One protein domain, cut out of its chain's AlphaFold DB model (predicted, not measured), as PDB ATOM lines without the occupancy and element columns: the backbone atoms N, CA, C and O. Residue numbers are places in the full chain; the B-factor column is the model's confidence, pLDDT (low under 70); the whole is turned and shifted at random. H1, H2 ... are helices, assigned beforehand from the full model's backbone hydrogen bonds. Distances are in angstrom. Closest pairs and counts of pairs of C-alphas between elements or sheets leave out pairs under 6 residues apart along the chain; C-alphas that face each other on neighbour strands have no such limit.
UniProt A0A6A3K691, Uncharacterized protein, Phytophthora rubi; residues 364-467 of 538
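This is residues 364 to 467 of the 538 residues of an uncharacterized protein of Phytophthora rubi (UniProt A0A6A3K691). Two long helices, H1 and H2, run the same way and overlap over a part of their lengths, the last stretch of H1 side by side with residues 424 to 434 of H2, while the short helix H3 folds back on H2. Residues 364 to 393 of H1 stick out as a long free arm, and the link from H1 to H2 loops back along the overlap. The printed part has 104 residues with three named helices, in the order H1, H2, H3, and no named strand; its class is all helix. It is extended, with a radius of gyration of the C-alphas of 23.7 A and spans of 87 by 33 by 18 A.

H1, the longest helix, is residues 364 to 404, 60.0 A from C-alpha 364 at (56.771, 19.345, -48.570) to C-alpha 404 at (43.968, 26.634, 9.603). It has a kink of 28 degrees near residue 394. H2 is residues 417 to 448, 47.6 A long. H3 is residues 457 to 465, 12.4 A long, ending at C-alpha 465 at (26.826, 13.220, 6.898).

H1 touches H2 with residues 394 to 404 alone, the closest C-alphas being those of Tyr 401 and Ile 431, 6.2 A apart. They run the same way at a shallow tilt of 24 degrees. H2 and H3 form a helical hairpin, opposite ways at a steep tilt of 42 degrees. H2 touches H3 with residues 439 to 446 alone; the closest C-alphas are those of Ile 443 and Leu 459, 5.9 A apart. H1 and H3 are apart. Every O i to N i+4 pair is within hydrogen-bond range in H3, against 35 of 37 in H1 and 26 of 28 in H2.

The C-alphas farthest apart, those of Glu 364 and Ala 451, are 86.7 A apart. Without the free arm the body spans 54 by 28 by 15 A. The printed part has no cut; the link from H1 to H2, 12 residues, is long. Mean pLDDT of the printed part is 79.7, and residues 407 to 422 and 449 to 455 are under 70.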
ATOM      1  N   GLU A 364      57.241  20.447 -49.398       73.88
ATOM      2  CA  GLU A 364      56.771  19.345 -48.570       73.88
ATOM      3  C   GLU A 364      57.373  19.360 -47.156       73.88
ATOM      4  O   GLU A 364      56.618  19.291 -46.188       73.88
ATOM      5  N   LEU A 365      58.689  19.565 -47.015       75.50
ATOM      6  CA  LEU A 365      59.342  19.734 -45.715       75.50
ATOM      7  C   LEU A 365      58.827  20.984 -44.984       75.50
ATOM      8  O   LEU A 365      58.552  20.923 -43.791       75.50
ATOM      9  N   GLN A 366      58.604  22.097 -45.695       85.25
ATOM     10  CA  GLN A 366      58.008  23.301 -45.103       85.25
ATOM     11  C   GLN A 366      56.588  23.033 -44.590       85.25
ATOM     12  O   GLN A 366      56.241  23.478 -43.504       85.25
ATOM     13  N   ARG A 367      55.769  22.275 -45.334       84.06
ATOM     14  CA  ARG A 367      54.421  21.902 -44.874       84.06
ATOM     15  C   ARG A 367      54.456  21.003 -43.646       84.06
ATOM     16  O   ARG A 367      53.604  21.169 -42.779       84.06
ATOM     17  N   LEU A 368      55.398  20.062 -43.580       88.56
ATOM     18  CA  LEU A 368      55.577  19.195 -42.415       88.56
ATOM     19  C   LEU A 368      56.030  20.002 -41.196       88.56
ATOM     20  O   LEU A 368      55.404  19.903 -40.148       88.56
ATOM     21  N   LEU A 369      57.015  20.889 -41.353       86.38
ATOM     22  CA  LEU A 369      57.462  21.787 -40.285       86.38
ATOM     23  C   LEU A 369      56.354  22.743 -39.826       86.38
ATOM     24  O   LEU A 369      56.209  22.991 -38.629       86.38
ATOM     25  N   ASP A 370      55.540  23.262 -40.747       89.44
ATOM     26  CA  ASP A 370      54.391  24.107 -40.413       89.44
ATOM     27  C   ASP A 370      53.310  23.306 -39.668       89.44
ATOM     28  O   ASP A 370      52.738  23.804 -38.695       89.44
ATOM     29  N   ALA A 371      53.050  22.060 -40.081       90.12
ATOM     30  CA  ALA A 371      52.123  21.157 -39.401       90.12
ATOM     31  C   ALA A 371      52.613  20.822 -37.987       90.12
ATOM     32  O   ALA A 371      51.854  20.973 -37.029       90.12
ATOM     33  N   ASP A 372      53.889  20.475 -37.833       90.25
ATOM     34  CA  ASP A 372      54.513  20.210 -36.538       90.25
ATOM     35  C   ASP A 372      54.509  21.456 -35.657       90.25
ATOM     36  O   ASP A 372      54.158  21.389 -34.483       90.25
ATOM     37  N   THR A 373      54.770  22.633 -36.223       92.25
ATOM     38  CA  THR A 373      54.661  23.905 -35.499       92.25
ATOM     39  C   THR A 373      53.230  24.150 -35.013       92.25
ATOM     40  O   THR A 373      53.026  24.652 -33.905       92.25
ATOM     41  N   VAL A 374      52.216  23.801 -35.809       92.56
ATOM     42  CA  VAL A 374      50.808  23.863 -35.389       92.56
ATOM     43  C   VAL A 374      50.514  22.839 -34.289       92.56
ATOM     44  O   VAL A 374      49.832  23.188 -33.321       92.56
ATOM     45  N   HIS A 375      51.048  21.619 -34.384       92.94
ATOM     46  CA  HIS A 375      50.909  20.588 -33.354       92.94
ATOM     47  C   HIS A 375      51.560  21.007 -32.035       92.94
ATOM     48  O   HIS A 375      50.900  20.963 -31.000       92.94
ATOM     49  N   ILE A 376      52.789  21.520 -32.076       92.94
ATOM     50  CA  ILE A 376      53.506  22.050 -30.914       92.94
ATOM     51  C   ILE A 376      52.714  23.198 -30.291       92.94
ATOM     52  O   ILE A 376      52.461  23.191 -29.091       92.94
ATOM     53  N   LYS A 377      52.240  24.161 -31.092       93.50
ATOM     54  CA  LYS A 377      51.409  25.266 -30.583       93.50
ATOM     55  C   LYS A 377      50.123  24.773 -29.926       93.50
ATOM     56  O   LYS A 377      49.663  25.391 -28.969       93.50
ATOM     57  N   ARG A 378      49.523  23.697 -30.439       94.00
ATOM     58  CA  ARG A 378      48.342  23.082 -29.830       94.00
ATOM     59  C   ARG A 378      48.695  22.408 -28.508       94.00
ATOM     60  O   ARG A 378      48.015  22.670 -27.530       94.00
ATOM     61  N   TRP A 379      49.770  21.630 -28.456       94.62
ATOM     62  CA  TRP A 379      50.224  20.989 -27.221       94.62
ATOM     63  C   TRP A 379      50.616  21.987 -26.140       94.62
ATOM     64  O   TRP A 379      50.287  21.764 -24.983       94.62
ATOM     65  N   VAL A 380      51.251  23.101 -26.502       94.31
ATOM     66  CA  VAL A 380      51.550  24.183 -25.554       94.31
ATOM     67  C   VAL A 380      50.255  24.762 -24.983       94.31
ATOM     68  O   VAL A 380      50.122  24.859 -23.770       94.31
ATOM     69  N   LYS A 381      49.259  25.057 -25.830       94.31
ATOM     70  CA  LYS A 381      47.948  25.532 -25.357       94.31
ATOM     71  C   LYS A 381      47.239  24.512 -24.472       94.31
ATOM     72  O   LYS A 381      46.674  24.890 -23.455       94.31
ATOM     73  N   ASP A 382      47.255  23.240 -24.856       91.62
ATOM     74  CA  ASP A 382      46.636  22.174 -24.071       91.62
ATOM     75  C   ASP A 382      47.346  22.044 -22.711       91.62
ATOM     76  O   ASP A 382      46.684  21.961 -21.679       91.62
ATOM     77  N   ALA A 383      48.680  22.122 -22.680       91.69
ATOM     78  CA  ALA A 383      49.470  22.130 -21.450       91.69
ATOM     79  C   ALA A 383      49.155  23.340 -20.556       91.69
ATOM     80  O   ALA A 383      49.013  23.167 -19.347       91.69
ATOM     81  N   ASP A 384      48.983  24.533 -21.133       91.25
ATOM     82  CA  ASP A 384      48.570  25.735 -20.399       91.25
ATOM     83  C   ASP A 384      47.171  25.559 -19.784       91.25
ATOM     84  O   ASP A 384      46.974  25.860 -18.607       91.25
ATOM     85  N   ILE A 385      46.218  24.990 -20.536       93.06
ATOM     86  CA  ILE A 385      44.867  24.676 -20.040       93.06
ATOM     87  C   ILE A 385      44.937  23.674 -18.879       93.06
ATOM     88  O   ILE A 385      44.264  23.857 -17.863       93.06
ATOM     89  N   PHE A 386      45.754  22.623 -18.993       88.62
ATOM     90  CA  PHE A 386      45.936  21.659 -17.905       88.62
ATOM     91  C   PHE A 386      46.596  22.297 -16.680       88.62
ATOM     92  O   PHE A 386      46.171  22.036 -15.553       88.62
ATOM     93  N   ALA A 387      47.602  23.149 -16.875       84.62
ATOM     94  CA  ALA A 387      48.254  23.866 -15.787       84.62
ATOM     95  C   ALA A 387      47.272  24.796 -15.057       84.62
ATOM     96  O   ALA A 387      47.267  24.832 -13.824       84.62
ATOM     97  N   GLU A 388      46.407  25.493 -15.797       90.19
ATOM     98  CA  GLU A 388      45.354  26.344 -15.242       90.19
ATOM     99  C   GLU A 388      44.295  25.524 -14.493       90.19
ATOM    100  O   GLU A 388      43.978  25.841 -13.349       90.19
ATOM    101  N   ALA A 389      43.811  24.416 -15.064       88.62
ATOM    102  CA  ALA A 389      42.848  23.535 -14.400       88.62
ATOM    103  C   ALA A 389      43.399  22.965 -13.081       88.62
ATOM    104  O   ALA A 389      42.718  22.958 -12.055       88.62
ATOM    105  N   VAL A 390      44.663  22.537 -13.085       83.81
ATOM    106  CA  VAL A 390      45.352  22.043 -11.891       83.81
ATOM    107  C   VAL A 390      45.533  23.152 -10.853       83.81
ATOM    108  O   VAL A 390      45.390  22.898  -9.657       83.81
ATOM    109  N   LYS A 391      45.828  24.380 -11.284       84.81
ATOM    110  CA  LYS A 391      45.909  25.543 -10.396       84.81
ATOM    111  C   LYS A 391      44.553  25.845  -9.748       84.81
ATOM    112  O   LYS A 391      44.488  25.947  -8.528       84.81
ATOM    113  N   CYS A 392      43.468  25.858 -10.523       85.06
ATOM    114  CA  CYS A 392      42.104  26.058 -10.022       85.06
ATOM    115  C   CYS A 392      41.672  25.016  -8.976       85.06
ATOM    116  O   CYS A 392      40.859  25.331  -8.111       85.06
ATOM    117  N   LEU A 393      42.201  23.789  -9.030       85.19
ATOM    118  CA  LEU A 393      41.952  22.764  -8.008       85.19
ATOM    119  C   LEU A 393      42.837  22.930  -6.766       85.19
ATOM    120  O   LEU A 393      42.413  22.615  -5.658       85.19
ATOM    121  N   ARG A 394      44.074  23.402  -6.940       83.50
ATOM    122  CA  ARG A 394      45.077  23.477  -5.867       83.50
ATOM    123  C   ARG A 394      44.966  24.740  -5.024       83.50
ATOM    124  O   ARG A 394      45.121  24.648  -3.808       83.50
ATOM    125  N   ASP A 395      44.690  25.882  -5.644       83.06
ATOM    126  CA  ASP A 395      44.636  27.174  -4.955       83.06
ATOM    127  C   ASP A 395      43.590  27.179  -3.819       83.06
ATOM    128  O   ASP A 395      43.962  27.526  -2.698       83.06
ATOM    129  N   PRO A 396      42.350  26.667  -4.000       88.75
ATOM    130  CA  PRO A 396      41.377  26.600  -2.906       88.75
ATOM    131  C   PRO A 396      41.841  25.743  -1.720       88.75
ATOM    132  O   PRO A 396      41.586  26.085  -0.569       88.75
ATOM    133  N   ILE A 397      42.541  24.633  -1.980       84.94
ATOM    134  CA  ILE A 397      43.077  23.759  -0.923       84.94
ATOM    135  C   ILE A 397      44.176  24.492  -0.152       84.94
ATOM    136  O   ILE A 397      44.242  24.401   1.073       84.94
ATOM    137  N   TYR A 398      45.031  25.228  -0.861       83.56
ATOM    138  CA  TYR A 398      46.086  26.026  -0.247       83.56
ATOM    139  C   TYR A 398      45.527  27.181   0.595       83.56
ATOM    140  O   TYR A 398      46.008  27.410   1.705       83.56
ATOM    141  N   ASP A 399      44.488  27.862   0.113       84.50
ATOM    142  CA  ASP A 399      43.826  28.944   0.847       84.50
ATOM    143  C   ASP A 399      43.207  28.438   2.158       84.50
ATOM    144  O   ASP A 399      43.450  29.019   3.217       84.50
ATOM    145  N   ILE A 400      42.494  27.304   2.112       86.12
ATOM    146  CA  ILE A 400      41.931  26.653   3.305       86.12
ATOM    147  C   ILE A 400      43.049  26.223   4.262       86.12
ATOM    148  O   ILE A 400      42.965  26.447   5.469       86.12
ATOM    149  N   TYR A 401      44.127  25.633   3.739       84.94
ATOM    150  CA  TYR A 401      45.272  25.227   4.551       84.94
ATOM    151  C   TYR A 401      45.860  26.406   5.331       84.94
ATOM    152  O   TYR A 401      46.093  26.318   6.535       84.94
ATOM    153  N   LYS A 402      46.055  27.540   4.657       83.75
ATOM    154  CA  LYS A 402      46.613  28.752   5.254       83.75
ATOM    155  C   LYS A 402      45.713  29.344   6.342       83.75
ATOM    156  O   LYS A 402      46.232  29.914   7.300       83.75
ATOM    157  N   GLU A 403      44.394  29.205   6.215       84.88
ATOM    158  CA  GLU A 403      43.435  29.633   7.240       84.88
ATOM    159  C   GLU A 403      43.589  28.826   8.540       84.88
ATOM    160  O   GLU A 403      43.604  29.400   9.629       84.88
ATOM    161  N   PHE A 404      43.777  27.506   8.438       80.38
ATOM    162  CA  PHE A 404      43.968  26.634   9.603       80.38
ATOM    163  C   PHE A 404      45.401  26.647  10.162       80.38
ATOM    164  O   PHE A 404      45.585  26.428  11.364       80.38
ATOM    165  N   PHE A 405      46.405  26.928   9.323       81.31
ATOM    166  CA  PHE A 405      47.832  26.859   9.660       81.31
ATOM    167  C   PHE A 405      48.596  28.152   9.289       81.31
ATOM    168  O   PHE A 405      49.523  28.125   8.478       81.31
ATOM    169  N   PRO A 406      48.284  29.310   9.906       74.62
ATOM    170  CA  PRO A 406      48.886  30.602   9.546       74.62
ATOM    171  C   PRO A 406      50.387  30.730   9.873       74.62
ATOM    172  O   PRO A 406      51.045  31.639   9.370       74.62
ATOM    173  N   ASN A 407      50.927  29.838  10.714       67.69
ATOM    174  CA  ASN A 407      52.306  29.890  11.217       67.69
ATOM    175  C   ASN A 407      53.246  28.843  10.596       67.69
ATOM    176  O   ASN A 407      54.433  28.833  10.932       67.69
ATOM    177  N   GLU A 408      52.760  27.954   9.728       68.88
ATOM    178  CA  GLU A 408      53.654  27.023   9.040       68.88
ATOM    179  C   GLU A 408      54.477  27.758   7.980       68.88
ATOM    180  O   GLU A 408      53.953  28.447   7.103       68.88
ATOM    181  N   ARG A 409      55.806  27.639   8.081       57.72
ATOM    182  CA  ARG A 409      56.727  28.198   7.091       57.72
ATOM    183  C   ARG A 409      56.552  27.434   5.777       57.72
ATOM    184  O   ARG A 409      56.717  26.221   5.745       57.72
ATOM    185  N   ASN A 410      56.250  28.163   4.702       57.91
ATOM    186  CA  ASN A 410      56.119  27.669   3.325       57.91
ATOM    187  C   ASN A 410      57.468  27.212   2.722       57.91
ATOM    188  O   ASN A 410      57.830  27.673   1.643       57.91
ATOM    189  N   GLU A 411      58.263  26.401   3.420       49.84
ATOM    190  CA  GLU A 411      59.600  26.017   2.933       49.84
ATOM    191  C   GLU A 411      59.649  24.689   2.182       49.84
ATOM    192  O   GLU A 411      60.586  24.461   1.424       49.84
ATOM    193  N   ASP A 412      58.604  23.873   2.263       51.50
ATOM    194  CA  ASP A 412      58.497  22.688   1.426       51.50
ATOM    195  C   ASP A 412      57.546  22.969   0.251       51.50
ATOM    196  O   ASP A 412      56.473  23.548   0.422       51.50
ATOM    197  N   VAL A 413      57.861  22.442  -0.934       48.84
ATOM    198  CA  VAL A 413      56.941  22.288  -2.083       48.84
ATOM    199  C   VAL A 413      56.940  23.408  -3.141       48.84
ATOM    200  O   VAL A 413      55.900  23.745  -3.703       48.84
ATOM    201  N   PHE A 414      58.113  23.874  -3.554       47.25
ATOM    202  CA  PHE A 414      58.336  24.181  -4.971       47.25
ATOM    203  C   PHE A 414      59.666  23.545  -5.374       47.25
ATOM    204  O   PHE A 414      60.687  24.000  -4.887       47.25
ATOM    205  N   ASP A 415      59.623  22.429  -6.128       43.38
ATOM    206  CA  ASP A 415      60.604  22.096  -7.195       43.38
ATOM    207  C   ASP A 415      60.674  20.623  -7.654       43.38
ATOM    208  O   ASP A 415      61.587  20.245  -8.384       43.38
ATOM    209  N   SER A 416      59.703  19.747  -7.363       42.84
ATOM    210  CA  SER A 416      59.654  18.444  -8.063       42.84
ATOM    211  C   SER A 416      58.236  17.917  -8.274       42.84
ATOM    212  O   SER A 416      57.456  17.798  -7.335       42.84
ATOM    213  N   ASN A 417      57.896  17.564  -9.521       52.47
ATOM    214  CA  ASN A 417      56.559  17.072  -9.892       52.47
ATOM    215  C   ASN A 417      56.118  15.849  -9.065       52.47
ATOM    216  O   ASN A 417      54.946  15.753  -8.722       52.47
ATOM    217  N   ALA A 418      57.047  14.971  -8.672       49.31
ATOM    218  CA  ALA A 418      56.747  13.788  -7.861       49.31
ATOM    219  C   ALA A 418      56.462  14.103  -6.375       49.31
ATOM    220  O   ALA A 418      55.632  13.448  -5.748       49.31
ATOM    221  N   THR A 419      57.100  15.126  -5.796       51.44
ATOM    222  CA  THR A 419      56.864  15.534  -4.395       51.44
ATOM    223  C   THR A 419      55.666  16.480  -4.256       51.44
ATOM    224  O   THR A 419      55.115  16.640  -3.166       51.44
ATOM    225  N   ARG A 420      55.209  17.064  -5.371       62.00
ATOM    226  CA  ARG A 420      54.115  18.042  -5.432       62.00
ATOM    227  C   ARG A 420      52.729  17.436  -5.177       62.00
ATOM    228  O   ARG A 420      51.932  18.062  -4.478       62.00
ATOM    229  N   ASP A 421      52.462  16.225  -5.667       60.41
ATOM    230  CA  ASP A 421      51.192  15.520  -5.411       60.41
ATOM    231  C   ASP A 421      51.135  14.930  -3.992       60.41
ATOM    232  O   ASP A 421      50.115  15.046  -3.310       60.41
ATOM    233  N   SER A 422      52.264  14.421  -3.488       61.28
ATOM    234  CA  SER A 422      52.404  13.978  -2.092       61.28
ATOM    235  C   SER A 422      52.170  15.127  -1.095       61.28
ATOM    236  O   SER A 422      51.465  14.970  -0.097       61.28
ATOM    237  N   GLY A 423      52.668  16.330  -1.407       73.19
ATOM    238  CA  GLY A 423      52.435  17.528  -0.596       73.19
ATOM    239  C   GLY A 423      50.984  18.029  -0.599       73.19
ATOM    240  O   GLY A 423      50.553  18.655   0.367       73.19
ATOM    241  N   MET A 424      50.205  17.774  -1.656       78.62
ATOM    242  CA  MET A 424      48.781  18.141  -1.698       78.62
ATOM    243  C   MET A 424      47.945  17.217  -0.810       78.62
ATOM    244  O   MET A 424      47.180  17.705   0.018       78.62
ATOM    245  N   MET A 425      48.140  15.899  -0.919       82.56
ATOM    246  CA  MET A 425      47.430  14.925  -0.082       82.56
ATOM    247  C   MET A 425      47.736  15.112   1.407       82.56
ATOM    248  O   MET A 425      46.831  15.034   2.232       82.56
ATOM    249  N   ARG A 426      48.988  15.448   1.751       82.69
ATOM    250  CA  ARG A 426      49.368  15.796   3.129       82.69
ATOM    251  C   ARG A 426      48.581  17.001   3.657       82.69
ATOM    252  O   ARG A 426      48.086  16.954   4.778       82.69
ATOM    253  N   ARG A 427      48.437  18.058   2.847       83.38
ATOM    254  CA  ARG A 427      47.676  19.264   3.218       83.38
ATOM    255  C   ARG A 427      46.190  18.975   3.410       83.38
ATOM    256  O   ARG A 427      45.620  19.445   4.386       83.38
ATOM    257  N   ILE A 428      45.589  18.173   2.527       86.75
ATOM    258  CA  ILE A 428      44.193  17.729   2.676       86.75
ATOM    259  C   ILE A 428      44.024  16.961   3.993       86.75
ATOM    260  O   ILE A 428      43.161  17.323   4.786       86.75
ATOM    261  N   GLY A 429      44.888  15.980   4.274       86.94
ATOM    262  CA  GLY A 429      44.818  15.198   5.512       86.94
ATOM    263  C   GLY A 429      44.936  16.054   6.778       86.94
ATOM    264  O   GLY A 429      44.172  15.870   7.719       86.94
ATOM    265  N   ALA A 430      45.828  17.047   6.787       85.94
ATOM    266  CA  ALA A 430      45.971  17.973   7.913       85.94
ATOM    267  C   ALA A 430      44.744  18.892   8.098       85.94
ATOM    268  O   ALA A 430      44.331  19.150   9.231       85.94
ATOM    269  N   ILE A 431      44.127  19.362   7.003       87.88
ATOM    270  CA  ILE A 431      42.857  20.109   7.055       87.88
ATOM    271  C   ILE A 431      41.754  19.222   7.643       87.88
ATOM    272  O   ILE A 431      41.054  19.642   8.566       87.88
ATOM    273  N   GLU A 432      41.609  17.996   7.134       88.94
ATOM    274  CA  GLU A 432      40.608  17.032   7.602       88.94
ATOM    275  C   GLU A 432      40.773  16.723   9.092       88.94
ATOM    276  O   GLU A 432      39.796  16.771   9.845       88.94
ATOM    277  N   GLU A 433      42.005  16.476   9.537       88.44
ATOM    278  CA  GLU A 433      42.319  16.232  10.942       88.44
ATOM    279  C   GLU A 433      41.903  17.424  11.812       88.44
ATOM    280  O   GLU A 433      41.224  17.250  12.828       88.44
ATOM    281  N   ARG A 434      42.244  18.651  11.401       87.50
ATOM    282  CA  ARG A 434      41.933  19.856  12.176       87.50
ATOM    283  C   ARG A 434      40.434  20.122  12.268       87.50
ATOM    284  O   ARG A 434      39.937  20.472  13.342       87.50
ATOM    285  N   ILE A 435      39.704  19.920  11.171       89.69
ATOM    286  CA  ILE A 435      38.241  20.024  11.145       89.69
ATOM    287  C   ILE A 435      37.623  18.968  12.065       89.69
ATOM    288  O   ILE A 435      36.730  19.291  12.851       89.69
ATOM    289  N   MET A 436      38.110  17.725  12.028       90.25
ATOM    290  CA  MET A 436      37.610  16.658  12.895       90.25
ATOM    291  C   MET A 436      37.869  16.960  14.374       90.25
ATOM    292  O   MET A 436      36.958  16.829  15.189       90.25
ATOM    293  N   GLN A 437      39.072  17.428  14.722       89.06
ATOM    294  CA  GLN A 437      39.405  17.868  16.082       89.06
ATOM    295  C   GLN A 437      38.437  18.957  16.566       89.06
ATOM    296  O   GLN A 437      37.916  18.866  17.678       89.06
ATOM    297  N   PHE A 438      38.145  19.954  15.724       89.38
ATOM    298  CA  PHE A 438      37.193  21.019  16.046       89.38
ATOM    299  C   PHE A 438      35.766  20.488  16.248       89.38
ATOM    300  O   PHE A 438      35.102  20.851  17.219       89.38
ATOM    301  N   ILE A 439      35.296  19.598  15.367       90.06
ATOM    302  CA  ILE A 439      33.973  18.970  15.485       90.06
ATOM    303  C   ILE A 439      33.873  18.166  16.785       90.06
ATOM    304  O   ILE A 439      32.893  18.311  17.513       90.06
ATOM    305  N   MET A 440      34.881  17.352  17.099       88.88
ATOM    306  CA  MET A 440      34.906  16.538  18.316       88.88
ATOM    307  C   MET A 440      34.923  17.405  19.579       88.88
ATOM    308  O   MET A 440      34.154  17.141  20.501       88.88
ATOM    309  N   ALA A 441      35.727  18.475  19.604       89.31
ATOM    310  CA  ALA A 441      35.751  19.429  20.714       89.31
ATOM    311  C   ALA A 441      34.387  20.107  20.919       89.31
ATOM    312  O   ALA A 441      33.891  20.185  22.040       89.31
ATOM    313  N   LYS A 442      33.738  20.525  19.827       90.12
ATOM    314  CA  LYS A 442      32.408  21.138  19.873       90.12
ATOM    315  C   LYS A 442      31.321  20.170  20.345       90.12
ATOM    316  O   LYS A 442      30.407  20.571  21.057       90.12
ATOM    317  N   ILE A 443      31.405  18.894  19.962       87.94
ATOM    318  CA  ILE A 443      30.492  17.860  20.467       87.94
ATOM    319  C   ILE A 443      30.659  17.713  21.977       87.94
ATOM    320  O   ILE A 443      29.651  17.691  22.676       87.94
ATOM    321  N   LEU A 444      31.900  17.657  22.476       86.56
ATOM    322  CA  LEU A 444      32.167  17.583  23.913       86.56
ATOM    323  C   LEU A 444      31.541  18.775  24.650       86.56
ATOM    324  O   LEU A 444      30.749  18.557  25.563       86.56
ATOM    325  N   GLU A 445      31.767  20.003  24.175       86.00
ATOM    326  CA  GLU A 445      31.176  21.229  24.736       86.00
ATOM    327  C   GLU A 445      29.628  21.203  24.751       86.00
ATOM    328  O   GLU A 445      28.985  21.501  25.762       86.00
ATOM    329  N   GLU A 446      28.995  20.785  23.649       85.44
ATOM    330  CA  GLU A 446      27.531  20.652  23.552       85.44
ATOM    331  C   GLU A 446      26.972  19.518  24.441       85.44
ATOM    332  O   GLU A 446      25.830  19.576  24.912       85.44
ATOM    333  N   THR A 447      27.750  18.459  24.679       79.81
ATOM    334  CA  THR A 447      27.347  17.353  25.562       79.81
ATOM    335  C   THR A 447      27.563  17.657  27.041       79.81
ATOM    336  O   THR A 447      26.745  17.238  27.850       79.81
ATOM    337  N   GLU A 448      28.590  18.425  27.407       73.38
ATOM    338  CA  GLU A 448      28.818  18.867  28.790       73.38
ATOM    339  C   GLU A 448      27.726  19.835  29.268       73.38
ATOM    340  O   GLU A 448      27.349  19.843  30.439       73.38
ATOM    341  N   THR A 449      27.166  20.621  28.347       66.75
ATOM    342  CA  THR A 449      26.108  21.601  28.628       66.75
ATOM    343  C   THR A 449      24.691  21.018  28.615       66.75
ATOM    344  O   THR A 449      23.744  21.708  29.000       66.75
ATOM    345  N   SER A 450      24.506  19.749  28.221       60.53
ATOM    346  CA  SER A 450      23.188  19.107  28.146       60.53
ATOM    347  C   SER A 450      23.099  17.838  29.001       60.53
ATOM    348  O   SER A 450      23.930  16.944  28.934       60.53
ATOM    349  N   ALA A 451      22.028  17.709  29.791       60.16
ATOM    350  CA  ALA A 451      21.829  16.587  30.721       60.16
ATOM    351  C   ALA A 451      21.614  15.212  30.045       60.16
ATOM    352  O   ALA A 451      21.434  14.207  30.733       60.16
ATOM    353  N   THR A 452      21.606  15.144  28.710       58.62
ATOM    354  CA  THR A 452      21.425  13.899  27.958       58.62
ATOM    355  C   THR A 452      22.433  13.804  26.807       58.62
ATOM    356  O   THR A 452      22.435  14.684  25.942       58.62
ATOM    357  N   PRO A 453      23.200  12.703  26.695       59.72
ATOM    358  CA  PRO A 453      24.350  12.566  25.786       59.72
ATOM    359  C   PRO A 453      24.018  12.558  24.279       59.72
ATOM    360  O   PRO A 453      24.912  12.449  23.447       59.72
ATOM    361  N   ASN A 454      22.741  12.682  23.900       63.84
ATOM    362  CA  ASN A 454      22.267  12.664  22.511       63.84
ATOM    363  C   ASN A 454      21.765  14.032  22.000       63.84
ATOM    364  O   ASN A 454      21.186  14.097  20.913       63.84
ATOM    365  N   ASN A 455      21.964  15.119  22.754       68.31
ATOM    366  CA  ASN A 455      21.435  16.441  22.395       68.31
ATOM    367  C   ASN A 455      22.391  17.337  21.597       68.31
ATOM    368  O   ASN A 455      21.982  18.427  21.209       68.31
ATOM    369  N   SER A 456      23.617  16.898  21.293       81.38
ATOM    370  CA  SER A 456      24.507  17.666  20.413       81.38
ATOM    371  C   SER A 456      23.952  17.698  18.983       81.38
ATOM    372  O   SER A 456      23.882  16.679  18.282       81.38
ATOM    373  N   ASP A 457      23.572  18.890  18.530       83.31
ATOM    374  CA  ASP A 457      23.146  19.126  17.151       83.31
ATOM    375  C   ASP A 457      24.311  18.929  16.173       83.31
ATOM    376  O   ASP A 457      24.107  18.527  15.022       83.31
ATOM    377  N   THR A 458      25.547  19.182  16.614       85.94
ATOM    378  CA  THR A 458      26.754  18.925  15.822       85.94
ATOM    379  C   THR A 458      26.987  17.421  15.636       85.94
ATOM    380  O   THR A 458      27.187  16.977  14.504       85.94
ATOM    381  N   LEU A 459      26.837  16.609  16.688       83.69
ATOM    382  CA  LEU A 459      26.911  15.144  16.609       83.69
ATOM    383  C   LEU A 459      25.802  14.563  15.724       83.69
ATOM    384  O   LEU A 459      26.053  13.659  14.923       83.69
ATOM    385  N   ARG A 460      24.578  15.100  15.825       84.06
ATOM    386  CA  ARG A 460      23.454  14.689  14.970       84.06
ATOM    387  C   ARG A 460      23.755  14.951  13.494       84.06
ATOM    388  O   ARG A 460      23.559  14.061  12.667       84.06
ATOM    389  N   ARG A 461      24.264  16.144  13.168       87.12
ATOM    390  CA  ARG A 461      24.672  16.504  11.800       87.12
ATOM    391  C   ARG A 461      25.829  15.641  11.303       87.12
ATOM    392  O   ARG A 461      25.772  15.164  10.175       87.12
ATOM    393  N   LEU A 462      26.831  15.364  12.138       86.75
ATOM    394  CA  LEU A 462      27.947  14.486  11.774       86.75
ATOM    395  C   LEU A 462      27.466  13.069  11.424       86.75
ATOM    396  O   LEU A 462      27.831  12.541  10.376       86.75
ATOM    397  N   ARG A 463      26.587  12.473  12.246       84.88
ATOM    398  CA  ARG A 463      25.978  11.159  11.955       84.88
ATOM    399  C   ARG A 463      25.182  11.172  10.650       84.88
ATOM    400  O   ARG A 463      25.240  10.204   9.893       84.88
ATOM    401  N   GLN A 464      24.479  12.271  10.369       84.69
ATOM    402  CA  GLN A 464      23.753  12.456   9.114       84.69
ATOM    403  C   GLN A 464      24.699  12.474   7.902       84.69
ATOM    404  O   GLN A 464      24.422  11.778   6.928       84.69
ATOM    405  N   TYR A 465      25.820  13.200   7.969       83.81
ATOM    406  CA  TYR A 465      26.826  13.220   6.898       83.81
ATOM    407  C   TYR A 465      27.555  11.879   6.728       83.81
ATOM    408  O   TYR A 465      27.891  11.510   5.610       83.81
ATOM    409  N   GLN A 466      27.731  11.107   7.804       81.50
ATOM    410  CA  GLN A 466      28.295   9.749   7.761       81.50
ATOM    411  C   GLN A 466      27.301   8.678   7.267       81.50
ATOM    412  O   GLN A 466      27.601   7.486   7.321       81.50
ATOM    413  N   GLY A 467      26.090   9.062   6.847       74.38
ATOM    414  CA  GLY A 467      25.054   8.126   6.397       74.38
ATOM    415  C   GLY A 467      24.423   7.285   7.515       74.38
ATOM    416  O   GLY A 467      23.561   6.449   7.250       74.38
TER     417      GLY A 467